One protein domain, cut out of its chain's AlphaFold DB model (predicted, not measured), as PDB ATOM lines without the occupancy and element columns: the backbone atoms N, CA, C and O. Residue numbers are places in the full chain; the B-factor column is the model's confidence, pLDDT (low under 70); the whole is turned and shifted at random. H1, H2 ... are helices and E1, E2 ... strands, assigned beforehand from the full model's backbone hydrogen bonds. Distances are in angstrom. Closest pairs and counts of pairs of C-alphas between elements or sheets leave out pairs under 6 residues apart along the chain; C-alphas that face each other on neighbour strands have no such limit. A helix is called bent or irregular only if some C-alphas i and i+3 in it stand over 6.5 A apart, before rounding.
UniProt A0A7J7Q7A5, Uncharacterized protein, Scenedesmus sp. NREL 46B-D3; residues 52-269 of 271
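Overview. This is residues 52 to 269 of the 271 residues of an uncharacterized protein of Scenedesmus sp. NREL 46B-D3 (UniProt A0A7J7Q7A5). Seven parallel strands form one sheet, E1 E2 E3 E4 E5 E6 E7 in order, curled into a somewhat flattened, nearly closed barrel in which E1 and E7 come near each other. H3, H4, H5, H6 and H8 follow one another in an arc round its outside, H1 and H2 pack on H3, and residues 227 to 234 stick out. The printed part has 218 residues with eight named helices and seven named strands, along the chain E1 H1 H2 E2 H3 E3 H4 E4 H5 E5 H6 E6 H7 H8 E7, class mixed. It is compact, with a radius of gyration of the C-alphas of 17.4 A and spans of 47 by 42 by 31 A.

Along the chain. The strands are E1, residues 52 to 55, starting at C-alpha 52 (30.499, 2.742, 34.161); E2, 82 to 86; E3, 115 to 120; E4, 147 to 152; E5, 186 to 193, 19.2 A; E6, 215 to 222, 20.4 A; and E7, 262 to 268, ending at C-alpha 268 (32.311, 9.172, 28.641). The helices are H1, residues 59 to 62; H2, 64 to 77; H3, 99 to 112; H4, 127 to 141, 20.8 A; H5, 161 to 176, 23.1 A; H6, 199 to 212; H7, 233 to 236; and H8, 239 to 258, 28.2 A. H2 is irregular: C-alphas 65 and 68 are 7.4 A apart.

Arrangement. The sheet is a folded sheet, bent back on itself: E1 E2 E3 E4 face E6 E7, with E5 as the hinge. Within hydrogen-bond range are N 187 and O 150 of E5 and E4, 2.7 A, and N 264 and O 218 of E7 and E6, 2.9 A. The closest C-alphas of edge strands E1 and E7, Ser 53 and Glu 267, are 5.8 A apart. Each two successive strands with the helix or helices between make a strand-helix-strand unit with a right-handed crossover. H4 runs along E3 and E4 at a height over the sheet of 9.7 A, on the same face as H5. H6 is over E5 and E6, and H8 over E6 and E7. H5 touches H6 at a shallow tilt of 25 degrees, closest C-alphas Ala 166 and Ile 205, 6.2 A. H1 and H3 only graze the sheet. H2 touches H3, closest C-alphas Glu 64 and Ala 104, 5.6 A. Every O i to N i+4 pair is within range in H3, H4 and H6; H2 has 5 of 10, H5 11 of 12 and H8 15 of 16, and H1 and H7 are too short for one.

Size, cuts and confidence. The two C-alphas farthest apart, Ser 181 and Glu 234, are 50.2 A apart. The printed part has no cut, and E2 to H3 is the long link, residues 87 to 98. Mean pLDDT of the printed part is 93.4; residues 226 to 230 are under 70.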
ATOM      1  N   THR A  52      31.600   1.768  34.161       97.44
ATOM      2  CA  THR A  52      30.499   2.742  34.161       97.44
ATOM      3  C   THR A  52      30.788   3.867  35.143       97.44
ATOM      4  O   THR A  52      31.360   3.611  36.204       97.44
ATOM      5  N   SER A  53      30.351   5.082  34.823       97.50
ATOM      6  CA  SER A  53      30.411   6.251  35.705       97.50
ATOM      7  C   SER A  53      29.005   6.607  36.184       97.50
ATOM      8  O   SER A  53      28.069   6.572  35.389       97.50
ATOM      9  N   HIS A  54      28.846   6.922  37.470       97.50
ATOM     10  CA  HIS A  54      27.551   7.246  38.071       97.50
ATOM     11  C   HIS A  54      27.653   8.391  39.069       97.50
ATOM     12  O   HIS A  54      28.620   8.489  39.825       97.50
ATOM     13  N   GLU A  55      26.596   9.195  39.130       97.25
ATOM     14  CA  GLU A  55      26.449  10.257  40.123       97.25
ATOM     15  C   GLU A  55      26.302   9.688  41.544       97.25
ATOM     16  O   GLU A  55      25.556   8.728  41.772       97.25
ATOM     17  N   TYR A  56      26.932  10.328  42.540       96.06
ATOM     18  CA  TYR A  56      26.753   9.959  43.956       96.06
ATOM     19  C   TYR A  56      25.280   9.948  44.376       96.06
ATOM     20  O   TYR A  56      24.862   9.134  45.199       96.06
ATOM     21  N   THR A  57      24.483  10.849  43.802       95.38
ATOM     22  CA  THR A  57      23.050  10.998  44.087       95.38
ATOM     23  C   THR A  57      22.176   9.945  43.417       95.38
ATOM     24  O   THR A  57      20.973   9.956  43.651       95.38
ATOM     25  N   ARG A  58      22.742   9.056  42.592       96.31
ATOM     26  CA  ARG A  58      22.000   8.034  41.835       96.31
ATOM     27  C   ARG A  58      22.509   6.617  42.061       96.31
ATOM     28  O   ARG A  58      21.822   5.667  41.718       96.31
ATOM     29  N   ILE A  59      23.672   6.437  42.690       95.69
ATOM     30  CA  ILE A  59      24.269   5.106  42.877       95.69
ATOM     31  C   ILE A  59      23.378   4.125  43.662       95.69
ATOM     32  O   ILE A  59      23.488   2.911  43.498       95.69
ATOM     33  N   PHE A  60      22.462   4.630  44.496       94.44
ATOM     34  CA  PHE A  60      21.508   3.791  45.218       94.44
ATOM     35  C   PHE A  60      20.440   3.149  44.318       94.44
ATOM     36  O   PHE A  60      19.821   2.184  44.759       94.44
ATOM     37  N   ASP A  61      20.259   3.618  43.078       95.38
ATOM     38  CA  ASP A  61      19.334   3.029  42.093       95.38
ATOM     39  C   ASP A  61      19.775   1.623  41.648       95.38
ATOM     40  O   ASP A  61      18.990   0.855  41.095       95.38
ATOM     41  N   TYR A  62      21.036   1.268  41.911       94.44
ATOM     42  CA  TYR A  62      21.633  -0.013  41.532       94.44
ATOM     43  C   TYR A  62      21.816  -0.975  42.711       94.44
ATOM     44  O   TYR A  62      22.252  -2.112  42.524       94.44
ATOM     45  N   GLY A  63      21.539  -0.515  43.933       90.38
ATOM     46  CA  GLY A  63      21.745  -1.276  45.162       90.38
ATOM     47  C   GLY A  63      20.470  -1.895  45.723       90.38
ATOM     48  O   GLY A  63      19.394  -1.772  45.148       90.38
ATOM     49  N   GLU A  64      20.620  -2.542  46.883       86.19
ATOM     50  CA  GLU A  64      19.541  -3.073  47.734       86.19
ATOM     51  C   GLU A  64      18.364  -3.691  46.965       86.19
ATOM     52  O   GLU A  64      18.479  -4.809  46.477       86.19
ATOM     53  N   GLU A  65      17.249  -2.969  46.858       88.25
ATOM     54  CA  GLU A  65      15.998  -3.412  46.244       88.25
ATOM     55  C   GLU A  65      16.165  -3.803  44.766       88.25
ATOM     56  O   GLU A  65      15.563  -4.769  44.302       88.25
ATOM     57  N   TYR A  66      17.045  -3.113  44.039       92.75
ATOM     58  CA  TYR A  66      17.188  -3.260  42.588       92.75
ATOM     59  C   TYR A  66      18.406  -4.090  42.176       92.75
ATOM     60  O   TYR A  66      18.594  -4.364  40.987       92.75
ATOM     61  N   ILE A  67      19.230  -4.541  43.131       95.50
ATOM     62  CA  ILE A  67      20.479  -5.250  42.813       95.50
ATOM     63  C   ILE A  67      20.230  -6.519  41.991       95.50
ATOM     64  O   ILE A  67      21.057  -6.902  41.168       95.50
ATOM     65  N   HIS A  68      19.081  -7.174  42.171       93.94
ATOM     66  CA  HIS A  68      18.724  -8.377  41.423       93.94
ATOM     67  C   HIS A  68      18.540  -8.105  39.924       93.94
ATOM     68  O   HIS A  68      18.961  -8.932  39.115       93.94
ATOM     69  N   ALA A  69      17.985  -6.945  39.561       93.38
ATOM     70  CA  ALA A  69      17.832  -6.533  38.169       93.38
ATOM     71  C   ALA A  69      19.188  -6.149  37.555       93.38
ATOM     72  O   ALA A  69      19.547  -6.605  36.468       93.38
ATOM     73  N   TRP A  70      19.988  -5.371  38.287       96.25
ATOM     74  CA  TRP A  70      21.233  -4.807  37.766       96.25
ATOM     75  C   TRP A  70      22.427  -5.758  37.796       96.25
ATOM     76  O   TRP A  70      23.329  -5.636  36.965       96.25
ATOM     77  N   ALA A  71      22.452  -6.737  38.702       96.12
ATOM     78  CA  ALA A  71      23.597  -7.632  38.843       96.12
ATOM     79  C   ALA A  71      23.915  -8.394  37.549       96.12
ATOM     80  O   ALA A  71      25.081  -8.622  37.229       96.12
ATOM     81  N   ASN A  72      22.890  -8.779  36.789       94.69
ATOM     82  CA  ASN A  72      23.090  -9.464  35.516       94.69
ATOM     83  C   ASN A  72      23.690  -8.535  34.457       94.69
ATOM     84  O   ASN A  72      24.543  -8.987  33.702       94.69
ATOM     85  N   VAL A  73      23.312  -7.255  34.446       95.69
ATOM     86  CA  VAL A  73      23.885  -6.246  33.544       95.69
ATOM     87  C   VAL A  73      25.360  -6.023  33.873       95.69
ATOM     88  O   VAL A  73      26.216  -6.182  33.006       95.69
ATOM     89  N   PHE A  74      25.690  -5.754  35.138       96.62
ATOM     90  CA  PHE A  74      27.073  -5.490  35.541       96.62
ATOM     91  C   PHE A  74      28.013  -6.682  35.298       96.62
ATOM     92  O   PHE A  74      29.149  -6.480  34.875       96.62
ATOM     93  N   ARG A  75      27.541  -7.925  35.469       95.38
ATOM     94  CA  ARG A  75      28.335  -9.131  35.150       95.38
ATOM     95  C   ARG A  75      28.651  -9.298  33.666       95.38
ATOM     96  O   ARG A  75      29.569 -10.039  33.333       95.38
ATOM     97  N   LYS A  76      27.889  -8.662  32.769       95.38
ATOM     98  CA  LYS A  76      28.206  -8.665  31.334       95.38
ATOM     99  C   LYS A  76      29.362  -7.730  30.995       95.38
ATOM    100  O   LYS A  76      29.984  -7.934  29.961       95.38
ATOM    101  N   LEU A  77      29.664  -6.753  31.854       95.44
ATOM    102  CA  LEU A  77      30.802  -5.857  31.654       95.44
ATOM    103  C   LEU A  77      32.122  -6.565  31.968       95.44
ATOM    104  O   LEU A  77      33.049  -6.499  31.169       95.44
ATOM    105  N   SER A  78      32.198  -7.249  33.114       96.00
ATOM    106  CA  SER A  78      33.302  -8.145  33.473       96.00
ATOM    107  C   SER A  78      32.971  -8.979  34.719       96.00
ATOM    108  O   SER A  78      31.938  -8.789  35.364       96.00
ATOM    109  N   SER A  79      33.877  -9.884  35.100       95.62
ATOM    110  CA  SER A  79      33.821 -10.612  36.379       95.62
ATOM    111  C   SER A  79      34.084  -9.724  37.606       95.62
ATOM    112  O   SER A  79      33.856 -10.156  38.737       95.62
ATOM    113  N   SER A  80      34.586  -8.501  37.400       97.12
ATOM    114  CA  SER A  80      34.855  -7.512  38.445       97.12
ATOM    115  C   SER A  80      34.700  -6.088  37.881       97.12
ATOM    116  O   SER A  80      35.698  -5.401  37.607       97.12
ATOM    117  N   PRO A  81      33.451  -5.657  37.626       97.31
ATOM    118  CA  PRO A  81      33.165  -4.425  36.903       97.31
ATOM    119  C   PRO A  81      33.696  -3.214  37.669       97.31
ATOM    120  O   PRO A  81      33.588  -3.143  38.896       97.31
ATOM    121  N   ILE A  82      34.279  -2.261  36.938       98.12
ATOM    122  CA  ILE A  82      34.729  -0.990  37.510       98.12
ATOM    123  C   ILE A  82      33.575   0.006  37.466       98.12
ATOM    124  O   ILE A  82      33.029   0.291  36.400       98.12
ATOM    125  N   ILE A  83      33.241   0.558  38.627       98.25
ATOM    126  CA  ILE A  83      32.232   1.596  38.793       98.25
ATOM    127  C   ILE A  83      32.909   2.854  39.343       98.25
ATOM    128  O   ILE A  83      33.370   2.878  40.484       98.25
ATOM    129  N   ARG A  84      32.969   3.915  38.539       98.31
ATOM    130  CA  ARG A  84      33.371   5.243  39.007       98.31
ATOM    131  C   ARG A  84      32.146   5.939  39.601       98.31
ATOM    132  O   ARG A  84      31.097   5.991  38.969       98.31
ATOM    133  N   VAL A  85      32.264   6.436  40.828       98.31
ATOM    134  CA  VAL A  85      31.185   7.111  41.563       98.31
ATOM    135  C   VAL A  85      31.610   8.552  41.775       98.31
ATOM    136  O   VAL A  85      32.488   8.812  42.591       98.31
ATOM    137  N   GLY A  86      31.039   9.479  41.021       96.69
ATOM    138  CA  GLY A  86      31.529  10.850  40.959       96.69
ATOM    139  C   GLY A  86      30.578  11.746  40.189       96.69
ATOM    140  O   GLY A  86      29.381  11.707  40.442       96.69
ATOM    141  N   GLY A  87      31.112  12.542  39.273       94.50
ATOM    142  CA  GLY A  87      30.355  13.345  38.320       94.50
ATOM    143  C   GLY A  87      30.165  14.761  38.827       94.50
ATOM    144  O   GLY A  87      30.842  15.207  39.761       94.50
ATOM    145  N   ALA A  88      29.202  15.480  38.259       92.94
ATOM    146  CA  ALA A  88      28.930  16.850  38.672       92.94
ATOM    147  C   ALA A  88      28.484  16.928  40.143       92.94
ATOM    148  O   ALA A  88      28.656  17.966  40.789       92.94
ATOM    149  N   SER A  89      27.910  15.853  40.697       94.75
ATOM    150  CA  SER A  89      27.519  15.805  42.106       94.75
ATOM    151  C   SER A  89      28.710  15.904  43.050       94.75
ATOM    152  O   SER A  89      28.564  16.563  44.079       94.75
ATOM    153  N   GLN A  90      29.878  15.335  42.718       95.00
ATOM    154  CA  GLN A  90      31.005  15.227  43.655       95.00
ATOM    155  C   GLN A  90      31.518  16.603  44.108       95.00
ATOM    156  O   GLN A  90      31.774  16.845  45.288       95.00
ATOM    157  N   ASP A  91      31.563  17.543  43.172       92.56
ATOM    158  CA  ASP A  91      32.038  18.910  43.368       92.56
ATOM    159  C   ASP A  91      30.936  19.869  43.845       92.56
ATOM    160  O   ASP A  91      31.198  21.013  44.220       92.56
ATOM    161  N   LYS A  92      29.692  19.380  43.908       93.88
ATOM    162  CA  LYS A  92      28.543  20.065  44.516       93.88
ATOM    163  C   LYS A  92      28.216  19.543  45.919       93.88
ATOM    164  O   LYS A  92      27.389  20.141  46.613       93.88
ATOM    165  N   MET A  93      28.847  18.452  46.366       93.88
ATOM    166  CA  MET A  93      28.586  17.864  47.682       93.88
ATOM    167  C   MET A  93      28.949  18.839  48.803       93.88
ATOM    168  O   MET A  93      30.023  19.432  48.798       93.88
ATOM    169  N   LYS A  94      28.070  18.972  49.801       96.44
ATOM    170  CA  LYS A  94      28.324  19.748  51.033       96.44
ATOM    171  C   LYS A  94      28.560  18.862  52.258       96.44
ATOM    172  O   LYS A  94      28.979  19.342  53.305       96.44
ATOM    173  N   GLN A  95      28.281  17.573  52.111       97.38
ATOM    174  CA  GLN A  95      28.387  16.540  53.128       97.38
ATOM    175  C   GLN A  95      28.795  15.230  52.455       97.38
ATOM    176  O   GLN A  95      28.633  15.077  51.242       97.38
ATOM    177  N   VAL A  96      29.302  14.284  53.237       98.00
ATOM    178  CA  VAL A  96      29.617  12.943  52.739       98.00
ATOM    179  C   VAL A  96      28.356  12.168  52.330       98.00
ATOM    180  O   VAL A  96      27.270  12.453  52.846       98.00
ATOM    181  N   PRO A  97      28.476  11.159  51.444       97.19
ATOM    182  CA  PRO A  97      27.360  10.283  51.107       97.19
ATOM    183  C   PRO A  97      26.770   9.604  52.349       97.19
ATOM    184  O   PRO A  97      27.502   9.114  53.215       97.19
ATOM    185  N   GLY A  98      25.438   9.573  52.430       96.75
ATOM    186  CA  GLY A  98      24.714   8.973  53.551       96.75
ATOM    187  C   GLY A  98      24.756   7.434  53.560       96.75
ATOM    188  O   GLY A  98      25.185   6.818  52.582       96.75
ATOM    189  N   PRO A  99      24.258   6.784  54.630       96.62
ATOM    190  CA  PRO A  99      24.335   5.327  54.803       96.62
ATOM    191  C   PRO A  99      23.769   4.506  53.635       96.62
ATOM    192  O   PRO A  99      24.336   3.475  53.278       96.62
ATOM    193  N   ARG A 100      22.693   4.988  52.997       95.94
ATOM    194  CA  ARG A 100      22.057   4.327  51.844       95.94
ATOM    195  C   ARG A 100      23.020   4.137  50.665       95.94
ATOM    196  O   ARG A 100      23.001   3.091  50.029       95.94
ATOM    197  N   VAL A 101      23.892   5.114  50.399       97.00
ATOM    198  CA  VAL A 101      24.891   5.019  49.321       97.00
ATOM    199  C   VAL A 101      25.884   3.893  49.609       97.00
ATOM    200  O   VAL A 101      26.115   3.039  48.759       97.00
ATOM    201  N   TRP A 102      26.423   3.838  50.825       97.81
ATOM    202  CA  TRP A 102      27.392   2.809  51.208       97.81
ATOM    203  C   TRP A 102      26.786   1.406  51.237       97.81
ATOM    204  O   TRP A 102      27.433   0.453  50.805       97.81
ATOM    205  N   LYS A 103      25.525   1.274  51.671       96.88
ATOM    206  CA  LYS A 103      24.797   0.001  51.625       96.88
ATOM    207  C   LYS A 103      24.577  -0.476  50.183       96.88
ATOM    208  O   LYS A 103      24.800  -1.653  49.902       96.88
ATOM    209  N   ALA A 104      24.242   0.429  49.260       97.44
ATOM    210  CA  ALA A 104      24.139   0.118  47.834       97.44
ATOM    211  C   ALA A 104      25.481  -0.324  47.221       97.44
ATOM    212  O   ALA A 104      25.537  -1.343  46.533       97.44
ATOM    213  N   LEU A 105      26.570   0.390  47.521       97.94
ATOM    214  CA  LEU A 105      27.920   0.050  47.059       97.94
ATOM    215  C   LEU A 105      28.376  -1.317  47.574       97.94
ATOM    216  O   LEU A 105      28.877  -2.130  46.799       97.94
ATOM    217  N   ASN A 106      28.148  -1.611  48.855       97.94
ATOM    218  CA  ASN A 106      28.450  -2.930  49.404       97.94
ATOM    219  C   ASN A 106      27.588  -4.016  48.738       97.94
ATOM    220  O   ASN A 106      28.107  -5.069  48.390       97.94
ATOM    221  N   ALA A 107      26.299  -3.770  48.472       97.25
ATOM    222  CA  ALA A 107      25.457  -4.729  47.748       97.25
ATOM    223  C   ALA A 107      25.995  -5.028  46.333       97.25
ATOM    224  O   ALA A 107      26.071  -6.195  45.941       97.25
ATOM    225  N   LEU A 108      26.433  -4.001  45.594       97.69
ATOM    226  CA  LEU A 108      27.110  -4.161  44.301       97.69
ATOM    227  C   LEU A 108      28.400  -4.978  44.442       97.69
ATOM    228  O   LEU A 108      28.611  -5.939  43.700       97.69
ATOM    229  N   GLN A 109      29.236  -4.653  45.430       97.81
ATOM    230  CA  GLN A 109      30.463  -5.392  45.711       97.81
ATOM    231  C   GLN A 109      30.176  -6.879  45.969       97.81
ATOM    232  O   GLN A 109      30.743  -7.740  45.305       97.81
ATOM    233  N   GLN A 110      29.270  -7.191  46.896       97.25
ATOM    234  CA  GLN A 110      28.963  -8.568  47.289       97.25
ATOM    235  C   GLN A 110      28.318  -9.362  46.150       97.25
ATOM    236  O   GLN A 110      28.556 -10.560  46.008       97.25
ATOM    237  N   ARG A 111      27.486  -8.715  45.323       97.31
ATOM    238  CA  ARG A 111      26.717  -9.427  44.299       97.31
ATOM    239  C   ARG A 111      27.481  -9.628  42.999       97.31
ATOM    240  O   ARG A 111      27.285 -10.662  42.356       97.31
ATOM    241  N   VAL A 112      28.301  -8.664  42.583       97.12
ATOM    242  CA  VAL A 112      28.984  -8.706  41.279       97.12
ATOM    243  C   VAL A 112      30.489  -8.482  41.358       97.12
ATOM    244  O   VAL A 112      31.114  -8.311  40.320       97.12
ATOM    245  N   ASN A 113      31.079  -8.492  42.557       97.50
ATOM    246  CA  ASN A 113      32.500  -8.207  42.763       97.50
ATOM    247  C   ASN A 113      32.917  -6.857  42.146       97.50
ATOM    248  O   ASN A 113      33.993  -6.725  41.554       97.50
ATOM    249  N   ALA A 114      32.023  -5.864  42.238       97.94
ATOM    250  CA  ALA A 114      32.284  -4.520  41.746       97.94
ATOM    251  C   ALA A 114      33.482  -3.898  42.473       97.94
ATOM    252  O   ALA A 114      33.673  -4.094  43.677       97.94
ATOM    253  N   ARG A 115      34.262  -3.121  41.724       98.44
ATOM    254  CA  ARG A 115      35.376  -2.324  42.235       98.44
ATOM    255  C   ARG A 115      35.147  -0.861  41.900       98.44
ATOM    256  O   ARG A 115      34.579  -0.541  40.860       98.44
ATOM    257  N   PHE A 116      35.607   0.024  42.767       98.56
ATOM    258  CA  PHE A 116      35.173   1.407  42.784       98.56
ATOM    259  C   PHE A 116      36.330   2.381  42.626       98.56
ATOM    260  O   PHE A 116      37.399   2.208  43.217       98.56
ATOM    261  N   ILE A 117      36.071   3.437  41.861       98.56
ATOM    262  CA  ILE A 117      36.848   4.676  41.874       98.56
ATOM    263  C   ILE A 117      35.927   5.744  42.458       98.56
ATOM    264  O   ILE A 117      34.837   5.963  41.933       98.56
ATOM    265  N   PHE A 118      36.333   6.384  43.552       98.62
ATOM    266  CA  PHE A 118      35.503   7.382  44.228       98.62
ATOM    267  C   PHE A 118      35.948   8.794  43.884       98.62
ATOM    268  O   PHE A 118      37.065   9.191  44.201       98.62
ATOM    269  N   GLY A 119      35.045   9.562  43.293       98.25
ATOM    270  CA  GLY A 119      35.174  10.992  43.104       98.25
ATOM    271  C   GLY A 119      35.269  11.726  44.435       98.25
ATOM    272  O   GLY A 119      34.499  11.469  45.364       98.25
ATOM    273  N   LEU A 120      36.217  12.642  44.536       98.19
ATOM    274  CA  LEU A 120      36.492  13.459  45.701       98.19
ATOM    275  C   LEU A 120      36.241  14.928  45.360       98.19
ATOM    276  O   LEU A 120      36.652  15.380  44.288       98.19
ATOM    277  N   PRO A 121      35.613  15.685  46.273       96.81
ATOM    278  CA  PRO A 121      35.434  17.115  46.094       96.81
ATOM    279  C   PRO A 121      36.784  17.821  45.977       96.81
ATOM    280  O   PRO A 121      37.700  17.550  46.763       96.81
ATOM    281  N   LEU A 122      36.885  18.767  45.044       95.75
ATOM    282  CA  LEU A 122      38.043  19.649  44.929       95.75
ATOM    283  C   LEU A 122      37.721  21.093  45.330       95.75
ATOM    284  O   LEU A 122      38.556  21.732  45.959       95.75
ATOM    285  N   TRP A 123      36.531  21.614  45.024       91.44
ATOM    286  CA  TRP A 123      36.272  23.068  45.063       91.44
ATOM    287  C   TRP A 123      35.687  23.606  46.363       91.44
ATOM    288  O   TRP A 123      35.649  24.815  46.599       91.44
ATOM    289  N   GLN A 124      35.177  22.727  47.209       92.12
ATOM    290  CA  GLN A 124      34.550  23.103  48.458       92.12
ATOM    291  C   GLN A 124      35.602  23.657  49.421       92.12
ATOM    292  O   GLN A 124      36.714  23.141  49.520       92.12
ATOM    293  N   LYS A 125      35.238  24.666  50.222       94.00
ATOM    294  CA  LYS A 125      36.147  25.228  51.242       94.00
ATOM    295  C   LYS A 125      36.690  24.158  52.198       94.00
ATOM    296  O   LYS A 125      37.814  24.265  52.670       94.00
ATOM    297  N   ASN A 126      35.896  23.123  52.464       96.62
ATOM    298  CA  ASN A 126      36.241  21.970  53.291       96.62
ATOM    299  C   ASN A 126      36.543  20.699  52.465       96.62
ATOM    300  O   ASN A 126      36.440  19.599  53.009       96.62
ATOM    301  N   ALA A 127      36.923  20.824  51.186       96.44
ATOM    302  CA  ALA A 127      37.181  19.701  50.276       96.44
ATOM    303  C   ALA A 127      38.121  18.650  50.884       96.44
ATOM    304  O   ALA A 127      37.795  17.469  50.898       96.44
ATOM    305  N   VAL A 128      39.236  19.067  51.494       98.19
ATOM    306  CA  VAL A 128      40.186  18.147  52.151       98.19
ATOM    307  C   VAL A 128      39.519  17.336  53.269       98.19
ATOM    308  O   VAL A 128      39.739  16.129  53.372       98.19
ATOM    309  N   GLN A 129      38.702  17.978  54.107       98.44
ATOM    310  CA  GLN A 129      38.011  17.309  55.210       98.44
ATOM    311  C   GLN A 129      36.962  16.323  54.685       98.44
ATOM    312  O   GLN A 129      36.948  15.172  55.123       98.44
ATOM    313  N   LEU A 130      36.128  16.750  53.731       98.31
ATOM    314  CA  LEU A 130      35.123  15.891  53.101       98.31
ATOM    315  C   LEU A 130      35.776  14.687  52.419       98.31
ATOM    316  O   LEU A 130      35.351  13.557  52.634       98.31
ATOM    317  N   SER A 131      36.854  14.909  51.670       98.50
ATOM    318  CA  SER A 131      37.604  13.856  50.989       98.50
ATOM    319  C   SER A 131      38.163  12.823  51.962       98.50
ATOM    320  O   SER A 131      37.953  11.626  51.770       98.50
ATOM    321  N   LYS A 132      38.780  13.255  53.069       98.56
ATOM    322  CA  LYS A 132      39.250  12.338  54.123       98.56
ATOM    323  C   LYS A 132      38.110  11.515  54.724       98.56
ATOM    324  O   LYS A 132      38.285  10.322  54.964       98.56
ATOM    325  N   GLN A 133      36.944  12.123  54.941       98.62
ATOM    326  CA  GLN A 133      35.772  11.414  55.457       98.62
ATOM    327  C   GLN A 133      35.216  10.403  54.441       98.62
ATOM    328  O   GLN A 133      34.894   9.286  54.833       98.62
ATOM    329  N   ILE A 134      35.152  10.743  53.148       98.69
ATOM    330  CA  ILE A 134      34.742   9.817  52.075       98.69
ATOM    331  C   ILE A 134      35.702   8.629  52.001       98.69
ATOM    332  O   ILE A 134      35.258   7.484  51.990       98.69
ATOM    333  N   MET A 135      37.013   8.883  52.020       98.69
ATOM    334  CA  MET A 135      38.035   7.832  52.009       98.69
ATOM    335  C   MET A 135      37.907   6.898  53.219       98.69
ATOM    336  O   MET A 135      37.949   5.677  53.064       98.69
ATOM    337  N   ALA A 136      37.698   7.456  54.415       98.62
ATOM    338  CA  ALA A 136      37.488   6.676  55.632       98.62
ATOM    339  C   ALA A 136      36.185   5.859  55.579       98.62
ATOM    340  O   ALA A 136      36.159   4.705  56.003       98.62
ATOM    341  N   LEU A 137      35.104   6.423  55.030       98.62
ATOM    342  CA  LEU A 137      33.840   5.710  54.853       98.62
ATOM    343  C   LEU A 137      33.953   4.583  53.823       98.62
ATOM    344  O   LEU A 137      33.411   3.508  54.071       98.62
ATOM    345  N   ALA A 138      34.685   4.782  52.728       98.56
ATOM    346  CA  ALA A 138      34.958   3.723  51.763       98.56
ATOM    347  C   ALA A 138      35.705   2.557  52.430       98.56
ATOM    348  O   ALA A 138      35.269   1.416  52.331       98.56
ATOM    349  N   GLN A 139      36.762   2.847  53.197       98.19
ATOM    350  CA  GLN A 139      37.516   1.829  53.944       98.19
ATOM    351  C   GLN A 139      36.683   1.123  55.018       98.19
ATOM    352  O   GLN A 139      36.874  -0.063  55.265       98.19
ATOM    353  N   LYS A 140      35.765   1.844  55.669       98.50
ATOM    354  CA  LYS A 140      34.890   1.289  56.708       98.50
ATOM    355  C   LYS A 140      33.823   0.354  56.139       98.50
ATOM    356  O   LYS A 140      33.473  -0.623  56.792       98.50
ATOM    357  N   ASN A 141      33.243   0.697  54.989       98.38
ATOM    358  CA  ASN A 141      32.035   0.037  54.486       98.38
ATOM    359  C   ASN A 141      32.298  -0.982  53.372       98.38
ATOM    360  O   ASN A 141      31.388  -1.735  53.034       98.38
ATOM    361  N   LEU A 142      33.494  -0.990  52.782       98.50
ATOM    362  CA  LEU A 142      33.829  -1.814  51.624       98.50
ATOM    363  C   LEU A 142      35.115  -2.596  51.876       98.50
ATOM    364  O   LEU A 142      35.950  -2.207  52.694       98.50
ATOM    365  N   SER A 143      35.307  -3.702  51.152       98.12
ATOM    366  CA  SER A 143      36.585  -4.418  51.255       98.12
ATOM    367  C   SER A 143      37.724  -3.581  50.655       98.12
ATOM    368  O   SER A 143      37.516  -2.927  49.626       98.12
ATOM    369  N   PRO A 144      38.953  -3.646  51.201       97.38
ATOM    370  CA  PRO A 144      40.098  -2.931  50.635       97.38
ATOM    371  C   PRO A 144      40.335  -3.234  49.149       97.38
ATOM    372  O   PRO A 144      40.633  -2.331  48.378       97.38
ATOM    373  N   ALA A 145      40.131  -4.487  48.727       97.38
ATOM    374  CA  ALA A 145      40.303  -4.910  47.335       97.38
ATOM    375  C   ALA A 145      39.250  -4.326  46.375       97.38
ATOM    376  O   ALA A 145      39.474  -4.282  45.164       97.38
ATOM    377  N   SER A 146      38.104  -3.882  46.899       98.25
ATOM    378  CA  SER A 146      37.053  -3.253  46.099       98.25
ATOM    379  C   SER A 146      37.280  -1.763  45.858       98.25
ATOM    380  O   SER A 146      36.621  -1.195  44.997       98.25
ATOM    381  N   VAL A 147      38.214  -1.114  46.556       98.44
ATOM    382  CA  VAL A 147      38.535   0.304  46.346       98.44
ATOM    383  C   VAL A 147      39.795   0.405  45.493       98.44
ATOM    384  O   VAL A 147      40.895   0.137  45.966       98.44
ATOM    385  N   ILE A 148      39.646   0.796  44.226       97.75
ATOM    386  CA  ILE A 148      40.774   0.945  43.292       97.75
ATOM    387  C   ILE A 148      41.567   2.210  43.622       97.75
ATOM    388  O   ILE A 148      42.796   2.198  43.624       97.75
ATOM    389  N   GLY A 149      40.859   3.303  43.894       97.81
ATOM    390  CA  GLY A 149      41.460   4.598  44.164       97.81
ATOM    391  C   GLY A 149      40.422   5.709  44.251       97.81
ATOM    392  O   GLY A 149      39.213   5.463  44.282       97.81
ATOM    393  N   PHE A 150      40.921   6.937  44.293       98.56
ATOM    394  CA  PHE A 150      40.114   8.133  44.475       98.56
ATOM    395  C   PHE A 150      40.433   9.170  43.405       98.56
ATOM    396  O   PHE A 150      41.593   9.492  43.191       98.56
ATOM    397  N   GLU A 151      39.420   9.718  42.757       98.25
ATOM    398  CA  GLU A 151      39.561  10.726  41.713       98.25
ATOM    399  C   GLU A 151      39.367  12.119  42.309       98.25
ATOM    400  O   GLU A 151      38.336  12.372  42.916       98.25
ATOM    401  N   LEU A 152      40.336  13.024  42.176       97.38
ATOM    402  CA  LEU A 152      40.245  14.357  42.781       97.38
ATOM    403  C   LEU A 152      39.671  15.395  41.804       97.38
ATOM    404  O   LEU A 152      40.359  15.789  40.869       97.38
ATOM    405  N   GLY A 153      38.470  15.910  42.083       94.38
ATOM    406  CA  GLY A 153      37.808  16.931  41.261       94.38
ATOM    407  C   GLY A 153      37.158  16.387  39.982       94.38
ATOM    408  O   GLY A 153      37.463  15.286  39.531       94.38
ATOM    409  N   ASN A 154      36.177  17.129  39.464       90.44
ATOM    410  CA  ASN A 154      35.405  16.833  38.256       90.44
ATOM    411  C   ASN A 154      35.042  18.137  37.538       90.44
ATOM    412  O   ASN A 154      34.217  18.909  38.021       90.44
ATOM    413  N   GLU A 155      35.602  18.355  36.349       83.12
ATOM    414  CA  GLU A 155      35.126  19.382  35.399       83.12
ATOM    415  C   GLU A 155      34.804  20.774  35.984       83.12
ATOM    416  O   GLU A 155      33.788  21.384  35.662       83.12
ATOM    417  N   GLY A 156      35.659  21.306  36.859       71.81
ATOM    418  CA  GLY A 156      35.398  22.614  37.460       71.81
ATOM    419  C   GLY A 156      35.751  23.793  36.557       71.81
ATOM    420  O   GLY A 156      36.770  23.797  35.861       71.81
ATOM    421  N   GLU A 157      34.943  24.848  36.628       71.69
ATOM    422  CA  GLU A 157      35.278  26.143  36.045       71.69
ATOM    423  C   GLU A 157      36.261  26.887  36.951       71.69
ATOM    424  O   GLU A 157      35.901  27.423  38.005       71.69
ATOM    425  N   TRP A 158      37.525  26.956  36.533       74.25
ATOM    426  CA  TRP A 158      38.544  27.655  37.300       74.25
ATOM    427  C   TRP A 158      38.840  29.047  36.738       74.25
ATOM    428  O   TRP A 158      39.517  29.214  35.724       74.25
ATOM    429  N   LYS A 159      38.389  30.080  37.456       81.75
ATOM    430  CA  LYS A 159      38.560  31.490  37.055       81.75
ATOM    431  C   LYS A 159      40.017  31.971  37.047       81.75
ATOM    432  O   LYS A 159      40.298  33.009  36.460       81.75
ATOM    433  N   GLY A 160      40.935  31.249  37.694       85.69
ATOM    434  CA  GLY A 160      42.357  31.607  37.763       85.69
ATOM    435  C   GLY A 160      43.226  31.049  36.629       85.69
ATOM    436  O   GLY A 160      44.440  31.216  36.681       85.69
ATOM    437  N   GLY A 161      42.641  30.353  35.646       89.56
ATOM    438  CA  GLY A 161      43.388  29.653  34.596       89.56
ATOM    439  C   GLY A 161      44.103  28.377  35.066       89.56
ATOM    440  O   GLY A 161      44.155  28.054  36.255       89.56
ATOM    441  N   PHE A 162      44.660  27.630  34.113       90.44
ATOM    442  CA  PHE A 162      45.222  26.297  34.358       90.44
ATOM    443  C   PHE A 162      46.317  26.262  35.436       90.44
ATOM    444  O   PHE A 162      46.349  25.351  36.257       90.44
ATOM    445  N   ASP A 163      47.183  27.269  35.503       92.81
ATOM    446  CA  ASP A 163      48.286  27.304  36.470       92.81
ATOM    447  C   ASP A 163      47.805  27.358  37.919       92.81
ATOM    448  O   ASP A 163      48.299  26.630  38.787       92.81
ATOM    449  N   ALA A 164      46.802  28.193  38.181       92.88
ATOM    450  CA  ALA A 164      46.197  28.279  39.498       92.88
ATOM    451  C   ALA A 164      45.406  27.002  39.828       92.88
ATOM    452  O   ALA A 164      45.446  26.561  40.977       92.88
ATOM    453  N   PHE A 165      44.775  26.370  38.829       93.44
ATOM    454  CA  PHE A 165      44.167  25.053  39.002       93.44
ATOM    455  C   PHE A 165      45.204  24.003  39.401       93.44
ATOM    456  O   PHE A 165      45.051  23.369  40.438       93.44
ATOM    457  N   ALA A 166      46.278  23.845  38.625       94.88
ATOM    458  CA  ALA A 166      47.304  22.835  38.863       94.88
ATOM    459  C   ALA A 166      47.948  23.003  40.248       94.88
ATOM    460  O   ALA A 166      48.145  22.023  40.970       94.88
ATOM    461  N   LYS A 167      48.213  24.251  40.663       96.00
ATOM    462  CA  LYS A 167      48.716  24.563  42.008       96.00
ATOM    463  C   LYS A 167      47.715  24.176  43.099       96.00
ATOM    464  O   LYS A 167      48.110  23.593  44.109       96.00
ATOM    465  N   TYR A 168      46.435  24.498  42.913       95.69
ATOM    466  CA  TYR A 168      45.392  24.182  43.885       95.69
ATOM    467  C   TYR A 168      45.139  22.672  43.989       95.69
ATOM    468  O   TYR A 168      45.175  22.127  45.092       95.69
ATOM    469  N   PHE A 169      44.999  21.988  42.851       96.50
ATOM    470  CA  PHE A 169      44.910  20.532  42.756       96.50
ATOM    471  C   PHE A 169      46.060  19.866  43.515       96.50
ATOM    472  O   PHE A 169      45.826  19.024  44.379       96.50
ATOM    473  N   HIS A 170      47.301  20.297  43.262       97.62
ATOM    474  CA  HIS A 170      48.472  19.753  43.942       97.62
ATOM    475  C   HIS A 170      48.427  19.969  45.463       97.62
ATOM    476  O   HIS A 170      48.694  19.039  46.223       97.62
ATOM    477  N   SER A 171      48.041  21.168  45.914       97.81
ATOM    478  CA  SER A 171      47.931  21.496  47.341       97.81
ATOM    479  C   SER A 171      46.881  20.648  48.066       97.81
ATOM    480  O   SER A 171      47.108  20.210  49.196       97.81
ATOM    481  N   VAL A 172      45.738  20.383  47.426       97.75
ATOM    482  CA  VAL A 172      44.707  19.495  47.979       97.75
ATOM    483  C   VAL A 172      45.194  18.044  47.961       97.75
ATOM    484  O   VAL A 172      45.112  17.365  48.986       97.75
ATOM    485  N   ALA A 173      45.780  17.587  46.852       98.12
ATOM    486  CA  ALA A 173      46.314  16.235  46.711       98.12
ATOM    487  C   ALA A 173      47.359  15.902  47.789       98.12
ATOM    488  O   ALA A 173      47.256  14.858  48.428       98.12
ATOM    489  N   GLN A 174      48.301  16.810  48.076       98.25
ATOM    490  CA  GLN A 174      49.314  16.620  49.124       98.25
ATOM    491  C   GLN A 174      48.717  16.462  50.529       98.25
ATOM    492  O   GLN A 174      49.285  15.763  51.366       98.25
ATOM    493  N   GLN A 175      47.568  17.078  50.808       98.31
ATOM    494  CA  GLN A 175      46.900  16.931  52.103       98.31
ATOM    495  C   GLN A 175      46.161  15.593  52.250       98.31
ATOM    496  O   GLN A 175      45.867  15.178  53.378       98.31
ATOM    497  N   LEU A 176      45.846  14.932  51.131       98.19
ATOM    498  CA  LEU A 176      45.201  13.617  51.077       98.19
ATOM    499  C   LEU A 176      46.230  12.481  50.997       98.19
ATOM    500  O   LEU A 176      46.085  11.459  51.667       98.19
ATOM    501  N   ALA A 177      47.285  12.684  50.212       98.12
ATOM    502  CA  ALA A 177      48.391  11.766  49.994       98.12
ATOM    503  C   ALA A 177      49.704  12.573  49.896       98.12
ATOM    504  O   ALA A 177      50.070  13.033  48.813       98.12
ATOM    505  N   PRO A 178      50.413  12.785  51.023       98.00
ATOM    506  CA  PRO A 178      51.650  13.566  51.046       98.00
ATOM    507  C   PRO A 178      52.729  13.003  50.116       98.00
ATOM    508  O   PRO A 178      52.819  11.781  49.937       98.00
ATOM    509  N   CYS A 179      53.583  13.880  49.571       97.81
ATOM    510  CA  CYS A 179      54.696  13.442  48.728       97.81
ATOM    511  C   CYS A 179      55.601  12.461  49.475       97.81
ATOM    512  O   CYS A 179      55.863  12.634  50.664       97.81
ATOM    513  N   GLY A 180      56.075  11.426  48.782       96.62
ATOM    514  CA  GLY A 180      56.969  10.428  49.371       96.62
ATOM    515  C   GLY A 180      56.310   9.488  50.390       96.62
ATOM    516  O   GLY A 180      56.975   8.592  50.893       96.62
ATOM    517  N   SER A 181      55.001   9.609  50.653       96.38
ATOM    518  CA  SER A 181      54.284   8.702  51.570       96.38
ATOM    519  C   SER A 181      54.156   7.260  51.059       96.38
ATOM    520  O   SER A 181      53.665   6.394  51.780       96.38
ATOM    521  N   GLY A 182      54.511   7.005  49.793       93.56
ATOM    522  CA  GLY A 182      54.298   5.729  49.104       93.56
ATOM    523  C   GLY A 182      52.837   5.457  48.716       93.56
ATOM    524  O   GLY A 182      52.560   4.491  48.007       93.56
ATOM    525  N   LYS A 183      51.891   6.311  49.132       93.62
ATOM    526  CA  LYS A 183      50.455   6.145  48.875       93.62
ATOM    527  C   LYS A 183      50.058   6.731  47.520       93.62
ATOM    528  O   LYS A 183      49.567   7.853  47.435       93.62
ATOM    529  N   ARG A 184      50.196   5.932  46.464       96.69
ATOM    530  CA  ARG A 184      49.648   6.241  45.133       96.69
ATOM    531  C   ARG A 184      48.175   5.847  45.074       96.69
ATOM    532  O   ARG A 184      47.847   4.757  44.626       96.69
ATOM    533  N   ILE A 185      47.302   6.701  45.598       97.50
ATOM    534  CA  ILE A 185      45.863   6.408  45.743       97.50
ATOM    535  C   ILE A 185      44.962   7.346  44.941       97.50
ATOM    536  O   ILE A 185      43.773   7.065  44.796       97.50
ATOM    537  N   LEU A 186      45.515   8.437  44.406       98.31
ATOM    538  CA  LEU A 186      44.755   9.423  43.650       98.31
ATOM    539  C   LEU A 186      44.810   9.162  42.138       98.31
ATOM    540  O   LEU A 186      45.838   8.744  41.601       98.31
ATOM    541  N   SER A 187      43.719   9.455  41.449       97.94
ATOM    542  CA  SER A 187      43.660   9.661  40.007       97.94
ATOM    543  C   SER A 187      43.221  11.094  39.712       97.94
ATOM    544  O   SER A 187      42.622  11.769  40.556       97.94
ATOM    545  N   GLY A 188      43.573  11.595  38.535       95.06
ATOM    546  CA  GLY A 188      43.284  12.975  38.167       95.06
ATOM    547  C   GLY A 188      43.869  13.378  36.810       95.06
ATOM    548  O   GLY A 188      44.611  12.600  36.204       95.06
ATOM    549  N   PRO A 189      43.581  14.609  36.358       92.81
ATOM    550  CA  PRO A 189      42.800  15.618  37.078       92.81
ATOM    551  C   PRO A 189      41.274  15.472  36.991       92.81
ATOM    552  O   PRO A 189      40.590  16.301  37.581       92.81
ATOM    553  N   GLY A 190      40.733  14.513  36.226       85.44
ATOM    554  CA  GLY A 190      39.284  14.412  35.974       85.44
ATOM    555  C   GLY A 190      38.713  15.708  35.390       85.44
ATOM    556  O   GLY A 190      37.543  16.047  35.576       85.44
ATOM    557  N   TRP A 191      39.586  16.513  34.777       80.81
ATOM    558  CA  TRP A 191      39.235  17.825  34.284       80.81
ATOM    559  C   TRP A 191      38.990  17.699  32.796       80.81
ATOM    560  O   TRP A 191      39.891  17.287  32.080       80.81
ATOM    561  N   GLY A 192      37.804  18.127  32.377       76.38
ATOM    562  CA  GLY A 192      37.427  18.435  31.010       76.38
ATOM    563  C   GLY A 192      37.476  17.286  30.014       76.38
ATOM    564  O   GLY A 192      37.938  16.171  30.251       76.38
ATOM    565  N   ASN A 193      36.975  17.634  28.842       86.25
ATOM    566  CA  ASN A 193      36.866  16.749  27.711       86.25
ATOM    567  C   ASN A 193      38.203  16.704  26.956       86.25
ATOM    568  O   ASN A 193      38.808  17.751  26.704       86.25
ATOM    569  N   VAL A 194      38.638  15.515  26.524       87.94
ATOM    570  CA  VAL A 194      39.773  15.310  25.601       87.94
ATOM    571  C   VAL A 194      39.714  16.306  24.436       87.94
ATOM    572  O   VAL A 194      40.738  16.826  23.997       87.94
ATOM    573  N   ASN A 195      38.508  16.640  23.973       84.31
ATOM    574  CA  ASN A 195      38.291  17.560  22.864       84.31
ATOM    575  C   ASN A 195      38.554  19.038  23.177       84.31
ATOM    576  O   ASN A 195      38.761  19.805  22.240       84.31
ATOM    577  N   THR A 196      38.608  19.459  24.438       81.88
ATOM    578  CA  THR A 196      38.735  20.881  24.803       81.88
ATOM    579  C   THR A 196      40.037  21.210  25.518       81.88
ATOM    580  O   THR A 196      40.402  22.382  25.609       81.88
ATOM    581  N   GLN A 197      40.782  20.204  25.981       85.69
ATOM    582  CA  GLN A 197      41.957  20.436  26.810       85.69
ATOM    583  C   GLN A 197      43.295  20.333  26.065       85.69
ATOM    584  O   GLN A 197      43.568  19.329  25.397       85.69
ATOM    585  N   PRO A 198      44.195  21.321  26.236       90.19
ATOM    586  CA  PRO A 198      45.580  21.206  25.798       90.19
ATOM    587  C   PRO A 198      46.297  20.016  26.459       90.19
ATOM    588  O   PRO A 198      46.247  19.836  27.672       90.19
ATOM    589  N   HIS A 199      47.030  19.208  25.691       91.69
ATOM    590  CA  HIS A 199      47.735  18.032  26.229       91.69
ATOM    591  C   HIS A 199      48.851  18.378  27.224       91.69
ATOM    592  O   HIS A 199      49.125  17.609  28.148       91.69
ATOM    593  N   ASN A 200      49.458  19.559  27.099       93.06
ATOM    594  CA  ASN A 200      50.465  20.043  28.044       93.06
ATOM    595  C   ASN A 200      49.881  20.318  29.446       93.06
ATOM    596  O   ASN A 200      50.615  20.261  30.433       93.06
ATOM    597  N   TRP A 201      48.574  20.570  29.554       92.94
ATOM    598  CA  TRP A 201      47.884  20.740  30.833       92.94
ATOM    599  C   TRP A 201      47.810  19.417  31.594       92.94
ATOM    600  O   TRP A 201      48.320  19.305  32.712       92.94
ATOM    601  N   MET A 202      47.275  18.377  30.950       92.75
ATOM    602  CA  MET A 202      47.287  17.020  31.500       92.75
ATOM    603  C   MET A 202      48.716  16.607  31.879       92.75
ATOM    604  O   MET A 202      48.938  16.071  32.968       92.75
ATOM    605  N   ALA A 203      49.693  16.932  31.025       94.94
ATOM    606  CA  ALA A 203      51.078  16.593  31.288       94.94
ATOM    607  C   ALA A 203      51.629  17.222  32.571       94.94
ATOM    608  O   ALA A 203      52.182  16.539  33.430       94.94
ATOM    609  N   ARG A 204      51.415  18.516  32.791       96.06
ATOM    610  CA  ARG A 204      51.922  19.153  34.012       96.06
ATOM    611  C   ARG A 204      51.418  18.455  35.281       96.06
ATOM    612  O   ARG A 204      52.212  18.159  36.171       96.06
ATOM    613  N   ILE A 205      50.123  18.144  35.347       95.62
ATOM    614  CA  ILE A 205      49.518  17.512  36.529       95.62
ATOM    615  C   ILE A 205      50.016  16.084  36.707       95.62
ATOM    616  O   ILE A 205      50.431  15.712  37.805       95.62
ATOM    617  N   MET A 206      50.023  15.301  35.629       96.69
ATOM    618  CA  MET A 206      50.477  13.916  35.663       96.69
ATOM    619  C   MET A 206      51.927  13.809  36.151       96.69
ATOM    620  O   MET A 206      52.216  12.964  36.998       96.69
ATOM    621  N   TRP A 207      52.840  14.651  35.659       98.00
ATOM    622  CA  TRP A 207      54.248  14.593  36.051       98.00
ATOM    623  C   TRP A 207      54.429  15.025  37.504       98.00
ATOM    624  O   TRP A 207      55.030  14.284  38.277       98.00
ATOM    625  N   THR A 208      53.819  16.144  37.913       98.00
ATOM    626  CA  THR A 208      53.854  16.597  39.314       98.00
ATOM    627  C   THR A 208      53.295  15.535  40.265       98.00
ATOM    628  O   THR A 208      53.878  15.264  41.317       98.00
ATOM    629  N   GLY A 209      52.173  14.898  39.918       97.81
ATOM    630  CA  GLY A 209      51.561  13.877  40.763       97.81
ATOM    631  C   GLY A 209      52.300  12.548  40.792       97.81
ATOM    632  O   GLY A 209      52.349  11.901  41.843       97.81
ATOM    633  N   LYS A 210      52.940  12.173  39.681       97.38
ATOM    634  CA  LYS A 210      53.840  11.021  39.607       97.38
ATOM    635  C   LYS A 210      55.103  11.238  40.442       97.38
ATOM    636  O   LYS A 210      55.458  10.353  41.216       97.38
ATOM    637  N   GLU A 211      55.772  12.380  40.286       97.75
ATOM    638  CA  GLU A 211      57.017  12.716  40.995       97.75
ATOM    639  C   GLU A 211      56.794  12.818  42.502       97.75
ATOM    640  O   GLU A 211      57.532  12.225  43.283       97.75
ATOM    641  N   CYS A 212      55.721  13.495  42.916       97.94
ATOM    642  CA  CYS A 212      55.326  13.547  44.319       97.94
ATOM    643  C   CYS A 212      54.884  12.162  44.840       97.94
ATOM    644  O   CYS A 212      55.086  11.838  46.011       97.94
ATOM    645  N   GLY A 213      54.323  11.313  43.973       98.00
ATOM    646  CA  GLY A 213      53.972   9.931  44.290       98.00
ATOM    647  C   GLY A 213      52.584   9.745  44.903       98.00
ATOM    648  O   GLY A 213      52.372   8.739  45.579       98.00
ATOM    649  N   TYR A 214      51.642  10.669  44.670       98.12
ATOM    650  CA  TYR A 214      50.238  10.492  45.072       98.12
ATOM    651  C   TYR A 214      49.347   9.918  43.969       98.12
ATOM    652  O   TYR A 214      48.300   9.349  44.288       98.12
ATOM    653  N   MET A 215      49.739  10.037  42.692       98.00
ATOM    654  CA  MET A 215      48.936   9.527  41.574       98.00
ATOM    655  C   MET A 215      49.294   8.089  41.199       98.00
ATOM    656  O   MET A 215      50.472   7.745  41.090       98.00
ATOM    657  N   TRP A 216      48.277   7.263  40.945       97.56
ATOM    658  CA  TRP A 216      48.433   5.927  40.345       97.56
ATOM    659  C   TRP A 216      47.930   5.849  38.898       97.56
ATOM    660  O   TRP A 216      48.368   4.980  38.143       97.56
ATOM    661  N   GLU A 217      47.031   6.750  38.505       97.38
ATOM    662  CA  GLU A 217      46.410   6.790  37.180       97.38
ATOM    663  C   GLU A 217      46.113   8.238  36.789       97.38
ATOM    664  O   GLU A 217      45.798   9.078  37.632       97.38
ATOM    665  N   VAL A 218      46.244   8.525  35.501       96.94
ATOM    666  CA  VAL A 218      45.744   9.744  34.876       96.94
ATOM    667  C   VAL A 218      44.386   9.433  34.290       96.94
ATOM    668  O   VAL A 218      44.202   8.389  33.661       96.94
ATOM    669  N   ASN A 219      43.439  10.335  34.476       96.62
ATOM    670  CA  ASN A 219      42.115  10.189  33.906       96.62
ATOM    671  C   ASN A 219      41.693  11.440  33.139       96.62
ATOM    672  O   ASN A 219      42.149  12.555  33.402       96.62
ATOM    673  N   VAL A 220      40.845  11.206  32.149       95.31
ATOM    674  CA  VAL A 220      40.281  12.214  31.254       95.31
ATOM    675  C   VAL A 220      38.827  11.869  30.991       95.31
ATOM    676  O   VAL A 220      38.424  10.714  31.165       95.31
ATOM    677  N   HIS A 221      38.045  12.846  30.552       94.56
ATOM    678  CA  HIS A 221      36.689  12.595  30.084       94.56
ATOM    679  C   HIS A 221      36.628  12.688  28.568       94.56
ATOM    680  O   HIS A 221      37.411  13.407  27.947       94.56
ATOM    681  N   TYR A 222      35.701  11.967  27.955       92.75
ATOM    682  CA  TYR A 222      35.469  12.068  26.522       92.75
ATOM    683  C   TYR A 222      33.984  12.186  26.238       92.75
ATOM    684  O   TYR A 222      33.221  11.251  26.465       92.75
ATOM    685  N   TYR A 223      33.610  13.321  25.667       89.94
ATOM    686  CA  TYR A 223      32.319  13.500  25.028       89.94
ATOM    687  C   TYR A 223      32.586  13.968  23.599       89.94
ATOM    688  O   TYR A 223      33.437  14.839  23.388       89.94
ATOM    689  N   PRO A 224      31.911  13.427  22.582       83.62
ATOM    690  CA  PRO A 224      32.125  13.876  21.213       83.62
ATOM    691  C   PRO A 224      31.859  15.385  21.010       83.62
ATOM    692  O   PRO A 224      32.344  15.949  20.036       83.62
ATOM    693  N   TYR A 225      31.173  16.072  21.933       76.25
ATOM    694  CA  TYR A 225      30.789  17.485  21.802       76.25
ATOM    695  C   TYR A 225      30.795  18.256  23.126       76.25
ATOM    696  O   TYR A 225      31.140  17.736  24.186       76.25
ATOM    697  N   ILE A 226      30.445  19.541  23.006       65.38
ATOM    698  CA  ILE A 226      30.379  20.519  24.093       65.38
ATOM    699  C   ILE A 226      28.938  20.669  24.617       65.38
ATOM    700  O   ILE A 226      28.768  20.895  25.812       65.38
ATOM    701  N   ASP A 227      27.903  20.510  23.777       68.44
ATOM    702  CA  ASP A 227      26.496  20.578  24.204       68.44
ATOM    703  C   ASP A 227      25.543  19.692  23.374       68.44
ATOM    704  O   ASP A 227      25.882  19.203  22.299       68.44
ATOM    705  N   ASN A 228      24.327  19.493  23.894       65.00
ATOM    706  CA  ASN A 228      23.263  18.676  23.299       65.00
ATOM    707  C   ASN A 228      22.448  19.383  22.202       65.00
ATOM    708  O   ASN A 228      21.527  18.785  21.650       65.00
ATOM    709  N   THR A 229      22.736  20.650  21.911       69.19
ATOM    710  CA  THR A 229      21.972  21.447  20.939       69.19
ATOM    711  C   THR A 229      22.596  21.446  19.550       69.19
ATOM    712  O   THR A 229      21.969  21.888  18.592       69.19
ATOM    713  N   THR A 230      23.823  20.936  19.430       68.50
ATOM    714  CA  THR A 230      24.670  21.121  18.247       68.50
ATOM    715  C   THR A 230      24.928  19.848  17.439       68.50
ATOM    716  O   THR A 230      25.625  19.928  16.428       68.50
ATOM    717  N   VAL A 231      24.370  18.692  17.834       75.69
ATOM    718  CA  VAL A 231      24.708  17.388  17.231       75.69
ATOM    719  C   VAL A 231      23.489  16.610  16.731       75.69
ATOM    720  O   VAL A 231      22.548  16.350  17.479       75.69
ATOM    721  N   THR A 232      23.534  16.189  15.465       80.94
ATOM    722  CA  THR A 232      22.560  15.278  14.843       80.94
ATOM    723  C   THR A 232      23.001  13.813  14.942       80.94
ATOM    724  O   THR A 232      24.162  13.503  15.219       80.94
ATOM    725  N   GLN A 233      22.079  12.880  14.684       83.50
ATOM    726  CA  GLN A 233      22.385  11.443  14.660       83.50
ATOM    727  C   GLN A 233      23.452  11.105  13.608       83.50
ATOM    728  O   GLN A 233      24.337  10.293  13.858       83.50
ATOM    729  N   GLU A 234      23.415  11.770  12.454       83.62
ATOM    730  CA  GLU A 234      24.391  11.597  11.378       83.62
ATOM    731  C   GLU A 234      25.788  12.043  11.816       83.62
ATOM    732  O   GLU A 234      26.776  11.380  11.509       83.62
ATOM    733  N   GLN A 235      25.879  13.138  12.574       82.38
ATOM    734  CA  GLN A 235      27.152  13.633  13.092       82.38
ATOM    735  C   GLN A 235      27.756  12.688  14.136       82.38
ATOM    736  O   GLN A 235      28.965  12.475  14.107       82.38
ATOM    737  N   LEU A 236      26.943  12.057  14.997       83.94
ATOM    738  CA  LEU A 236      27.420  11.016  15.927       83.94
ATOM    739  C   LEU A 236      28.074   9.830  15.204       83.94
ATOM    740  O   LEU A 236      28.984   9.200  15.740       83.94
ATOM    741  N   LEU A 237      27.611   9.528  13.991       84.88
ATOM    742  CA  LEU A 237      28.127   8.442  13.159       84.88
ATOM    743  C   LEU A 237      29.273   8.886  12.235       84.88
ATOM    744  O   LEU A 237      29.861   8.050  11.550       84.88
ATOM    745  N   ALA A 238      29.615  10.178  12.205       85.81
ATOM    746  CA  ALA A 238      30.631  10.702  11.306       85.81
ATOM    747  C   ALA A 238      32.048  10.295  11.749       85.81
ATOM    748  O   ALA A 238      32.466  10.555  12.877       85.81
ATOM    749  N   GLN A 239      32.827   9.730  10.820       85.88
ATOM    750  CA  GLN A 239      34.224   9.345  11.061       85.88
ATOM    751  C   GLN A 239      35.082  10.533  11.517       85.88
ATOM    752  O   GLN A 239      35.879  10.400  12.438       85.88
ATOM    753  N   SER A 240      34.869  11.716  10.934       84.38
ATOM    754  CA  SER A 240      35.620  12.927  11.286       84.38
ATOM    755  C   SER A 240      35.480  13.306  12.763       84.38
ATOM    756  O   SER A 240      36.436  13.786  13.368       84.38
ATOM    757  N   LEU A 241      34.313  13.061  13.364       82.19
ATOM    758  CA  LEU A 241      34.084  13.307  14.785       82.19
ATOM    759  C   LEU A 241      34.879  12.329  15.660       82.19
ATOM    760  O   LEU A 241      35.462  12.721  16.673       82.19
ATOM    761  N   GLN A 242      34.937  11.063  15.244       84.31
ATOM    762  CA  GLN A 242      35.719  10.030  15.922       84.31
ATOM    763  C   GLN A 242      37.226  10.310  15.809       84.31
ATOM    764  O   GLN A 242      37.950  10.188  16.799       84.31
ATOM    765  N   ASP A 243      37.688  10.753  14.637       87.50
ATOM    766  CA  ASP A 243      39.100  11.032  14.357       87.50
ATOM    767  C   ASP A 243      39.664  12.153  15.239       87.50
ATOM    768  O   ASP A 243      40.767  12.012  15.769       87.50
ATOM    769  N   ILE A 244      38.893  13.222  15.476       85.19
ATOM    770  CA  ILE A 244      39.301  14.333  16.358       85.19
ATOM    771  C   ILE A 244      39.572  13.828  17.781       85.19
ATOM    772  O   ILE A 244      40.606  14.146  18.379       85.19
ATOM    773  N   GLY A 245      38.654  13.023  18.323       86.44
ATOM    774  CA  GLY A 245      38.820  12.429  19.649       86.44
ATOM    775  C   GLY A 245      40.021  11.489  19.704       86.44
ATOM    776  O   GLY A 245      40.811  11.531  20.650       86.44
ATOM    777  N   LEU A 246      40.196  10.673  18.660       90.38
ATOM    778  CA  LEU A 246      41.273   9.695  18.563       90.38
ATOM    779  C   LEU A 246      42.657  10.348  18.482       90.38
ATOM    780  O   LEU A 246      43.577   9.892  19.160       90.38
ATOM    781  N   GLU A 247      42.824  11.401  17.682       89.56
ATOM    782  CA  GLU A 247      44.096  12.119  17.552       89.56
ATOM    783  C   GLU A 247      44.550  12.687  18.903       89.56
ATOM    784  O   GLU A 247      45.680  12.453  19.339       89.56
ATOM    785  N   LYS A 248      43.643  13.354  19.621       88.19
ATOM    786  CA  LYS A 248      43.948  13.921  20.939       88.19
ATOM    787  C   LYS A 248      44.204  12.843  21.987       88.19
ATOM    788  O   LYS A 248      45.156  12.951  22.762       88.19
ATOM    789  N   TYR A 249      43.408  11.774  21.982       92.62
ATOM    790  CA  TYR A 249      43.621  10.649  22.888       92.62
ATOM    791  C   TYR A 249      44.971   9.958  22.646       92.62
ATOM    792  O   TYR A 249      45.640   9.580  23.608       92.62
ATOM    793  N   ARG A 250      45.425   9.829  21.388       94.44
ATOM    794  CA  ARG A 250      46.756   9.278  21.065       94.44
ATOM    795  C   ARG A 250      47.873  10.075  21.724       94.44
ATOM    796  O   ARG A 250      48.811   9.471  22.241       94.44
ATOM    797  N   GLU A 251      47.758  11.398  21.755       94.38
ATOM    798  CA  GLU A 251      48.747  12.240  22.427       94.38
ATOM    799  C   GLU A 251      48.727  12.034  23.948       94.38
ATOM    800  O   GLU A 251      49.779  11.845  24.559       94.38
ATOM    801  N   TYR A 252      47.547  11.953  24.573       94.62
ATOM    802  CA  TYR A 252      47.448  11.622  26.001       94.62
ATOM    803  C   TYR A 252      48.027  10.241  26.312       94.62
ATOM    804  O   TYR A 252      48.746  10.076  27.299       94.62
ATOM    805  N   GLN A 253      47.769   9.253  25.453       95.31
ATOM    806  CA  GLN A 253      48.309   7.908  25.597       95.31
ATOM    807  C   GLN A 253      49.837   7.904  25.477       95.31
ATOM    808  O   GLN A 253      50.503   7.287  26.307       95.31
ATOM    809  N   ARG A 254      50.400   8.630  24.500       96.75
ATOM    810  CA  ARG A 254      51.852   8.787  24.321       96.75
ATOM    811  C   ARG A 254      52.501   9.389  25.567       96.75
ATOM    812  O   ARG A 254      53.518   8.885  26.043       96.75
ATOM    813  N   LEU A 255      51.900  10.449  26.106       96.12
ATOM    814  CA  LEU A 255      52.332  11.114  27.333       96.12
ATOM    815  C   LEU A 255      52.280  10.143  28.527       96.12
ATOM    816  O   LEU A 255      53.282   9.982  29.227       96.12
ATOM    817  N   ALA A 256      51.162   9.438  28.723       96.00
ATOM    818  CA  ALA A 256      51.002   8.449  29.787       96.00
ATOM    819  C   ALA A 256      52.040   7.317  29.698       96.00
ATOM    820  O   ALA A 256      52.669   6.989  30.707       96.00
ATOM    821  N   ASP A 257      52.300   6.788  28.498       96.56
ATOM    822  CA  ASP A 257      53.314   5.754  28.264       96.56
ATOM    823  C   ASP A 257      54.726   6.264  28.594       96.56
ATOM    824  O   ASP A 257      55.473   5.601  29.319       96.56
ATOM    825  N   GLN A 258      55.078   7.476  28.141       96.94
ATOM    826  CA  GLN A 258      56.351   8.129  28.465       96.94
ATOM    827  C   GLN A 258      56.514   8.301  29.983       96.94
ATOM    828  O   GLN A 258      57.585   8.060  30.549       96.94
ATOM    829  N   GLY A 259      55.435   8.674  30.669       95.81
ATOM    830  CA  GLY A 259      55.410   8.763  32.121       95.81
ATOM    831  C   GLY A 259      55.243   7.422  32.834       95.81
ATOM    832  O   GLY A 259      55.297   7.424  34.061       95.81
ATOM    833  N   LYS A 260      55.096   6.288  32.140       96.56
ATOM    834  CA  LYS A 260      54.783   4.980  32.747       96.56
ATOM    835  C   LYS A 260      53.580   5.055  33.703       96.56
ATOM    836  O   LYS A 260      53.589   4.452  34.777       96.56
ATOM    837  N   MET A 261      52.581   5.848  33.331       96.69
ATOM    838  CA  MET A 261      51.333   6.050  34.060       96.69
ATOM    839  C   MET A 261      50.194   5.353  33.321       96.69
ATOM    840  O   MET A 261      50.210   5.232  32.097       96.69
ATOM    841  N   ARG A 262      49.187   4.898  34.065       96.19
ATOM    842  CA  ARG A 262      47.933   4.426  33.465       96.19
ATOM    843  C   ARG A 262      47.135   5.626  32.960       96.19
ATOM    844  O   ARG A 262      47.166   6.671  33.605       96.19
ATOM    845  N   LEU A 263      46.422   5.451  31.851       95.88
ATOM    846  CA  LEU A 263      45.449   6.409  31.328       95.88
ATOM    847  C   LEU A 263      44.073   5.743  31.291       95.88
ATOM    848  O   LEU A 263      43.954   4.613  30.814       95.88
ATOM    849  N   ARG A 264      43.049   6.440  31.783       96.44
ATOM    850  CA  ARG A 264      41.653   5.999  31.735       96.44
ATOM    851  C   ARG A 264      40.753   7.117  31.226       96.44
ATOM    852  O   ARG A 264      40.853   8.249  31.684       96.44
ATOM    853  N   ILE A 265      39.809   6.770  30.358       96.12
ATOM    854  CA  ILE A 265      38.614   7.588  30.156       96.12
ATOM    855  C   ILE A 265      37.658   7.258  31.310       96.12
ATOM    856  O   ILE A 265      37.058   6.183  31.320       96.12
ATOM    857  N   SER A 266      37.632   8.090  32.356       96.44
ATOM    858  CA  SER A 266      36.860   7.814  33.587       96.44
ATOM    859  C   SER A 266      35.391   8.203  33.463       96.44
ATOM    860  O   SER A 266      34.555   7.694  34.212       96.44
ATOM    861  N   GLU A 267      35.077   9.058  32.494       95.31
ATOM    862  CA  GLU A 267      33.729   9.488  32.170       95.31
ATOM    863  C   GLU A 267      33.607   9.667  30.656       95.31
ATOM    864  O   GLU A 267      34.435  10.321  30.020       95.31
ATOM    865  N   THR A 268      32.608   9.026  30.061       94.31
ATOM    866  CA  THR A 268      32.311   9.172  28.641       94.31
ATOM    867  C   THR A 268      30.887   8.753  28.358       94.31
ATOM    868  O   THR A 268      30.372   7.809  28.962       94.31
ATOM    869  N   ASN A 269      30.262   9.457  27.428       91.88
ATOM    870  CA  ASN A 269      28.998   9.082  26.831       91.88
ATOM    871  C   ASN A 269      28.920   9.725  25.445       91.88
ATOM    872  O   ASN A 269      29.825  10.463  25.048       91.88
TER     873      ASN A 269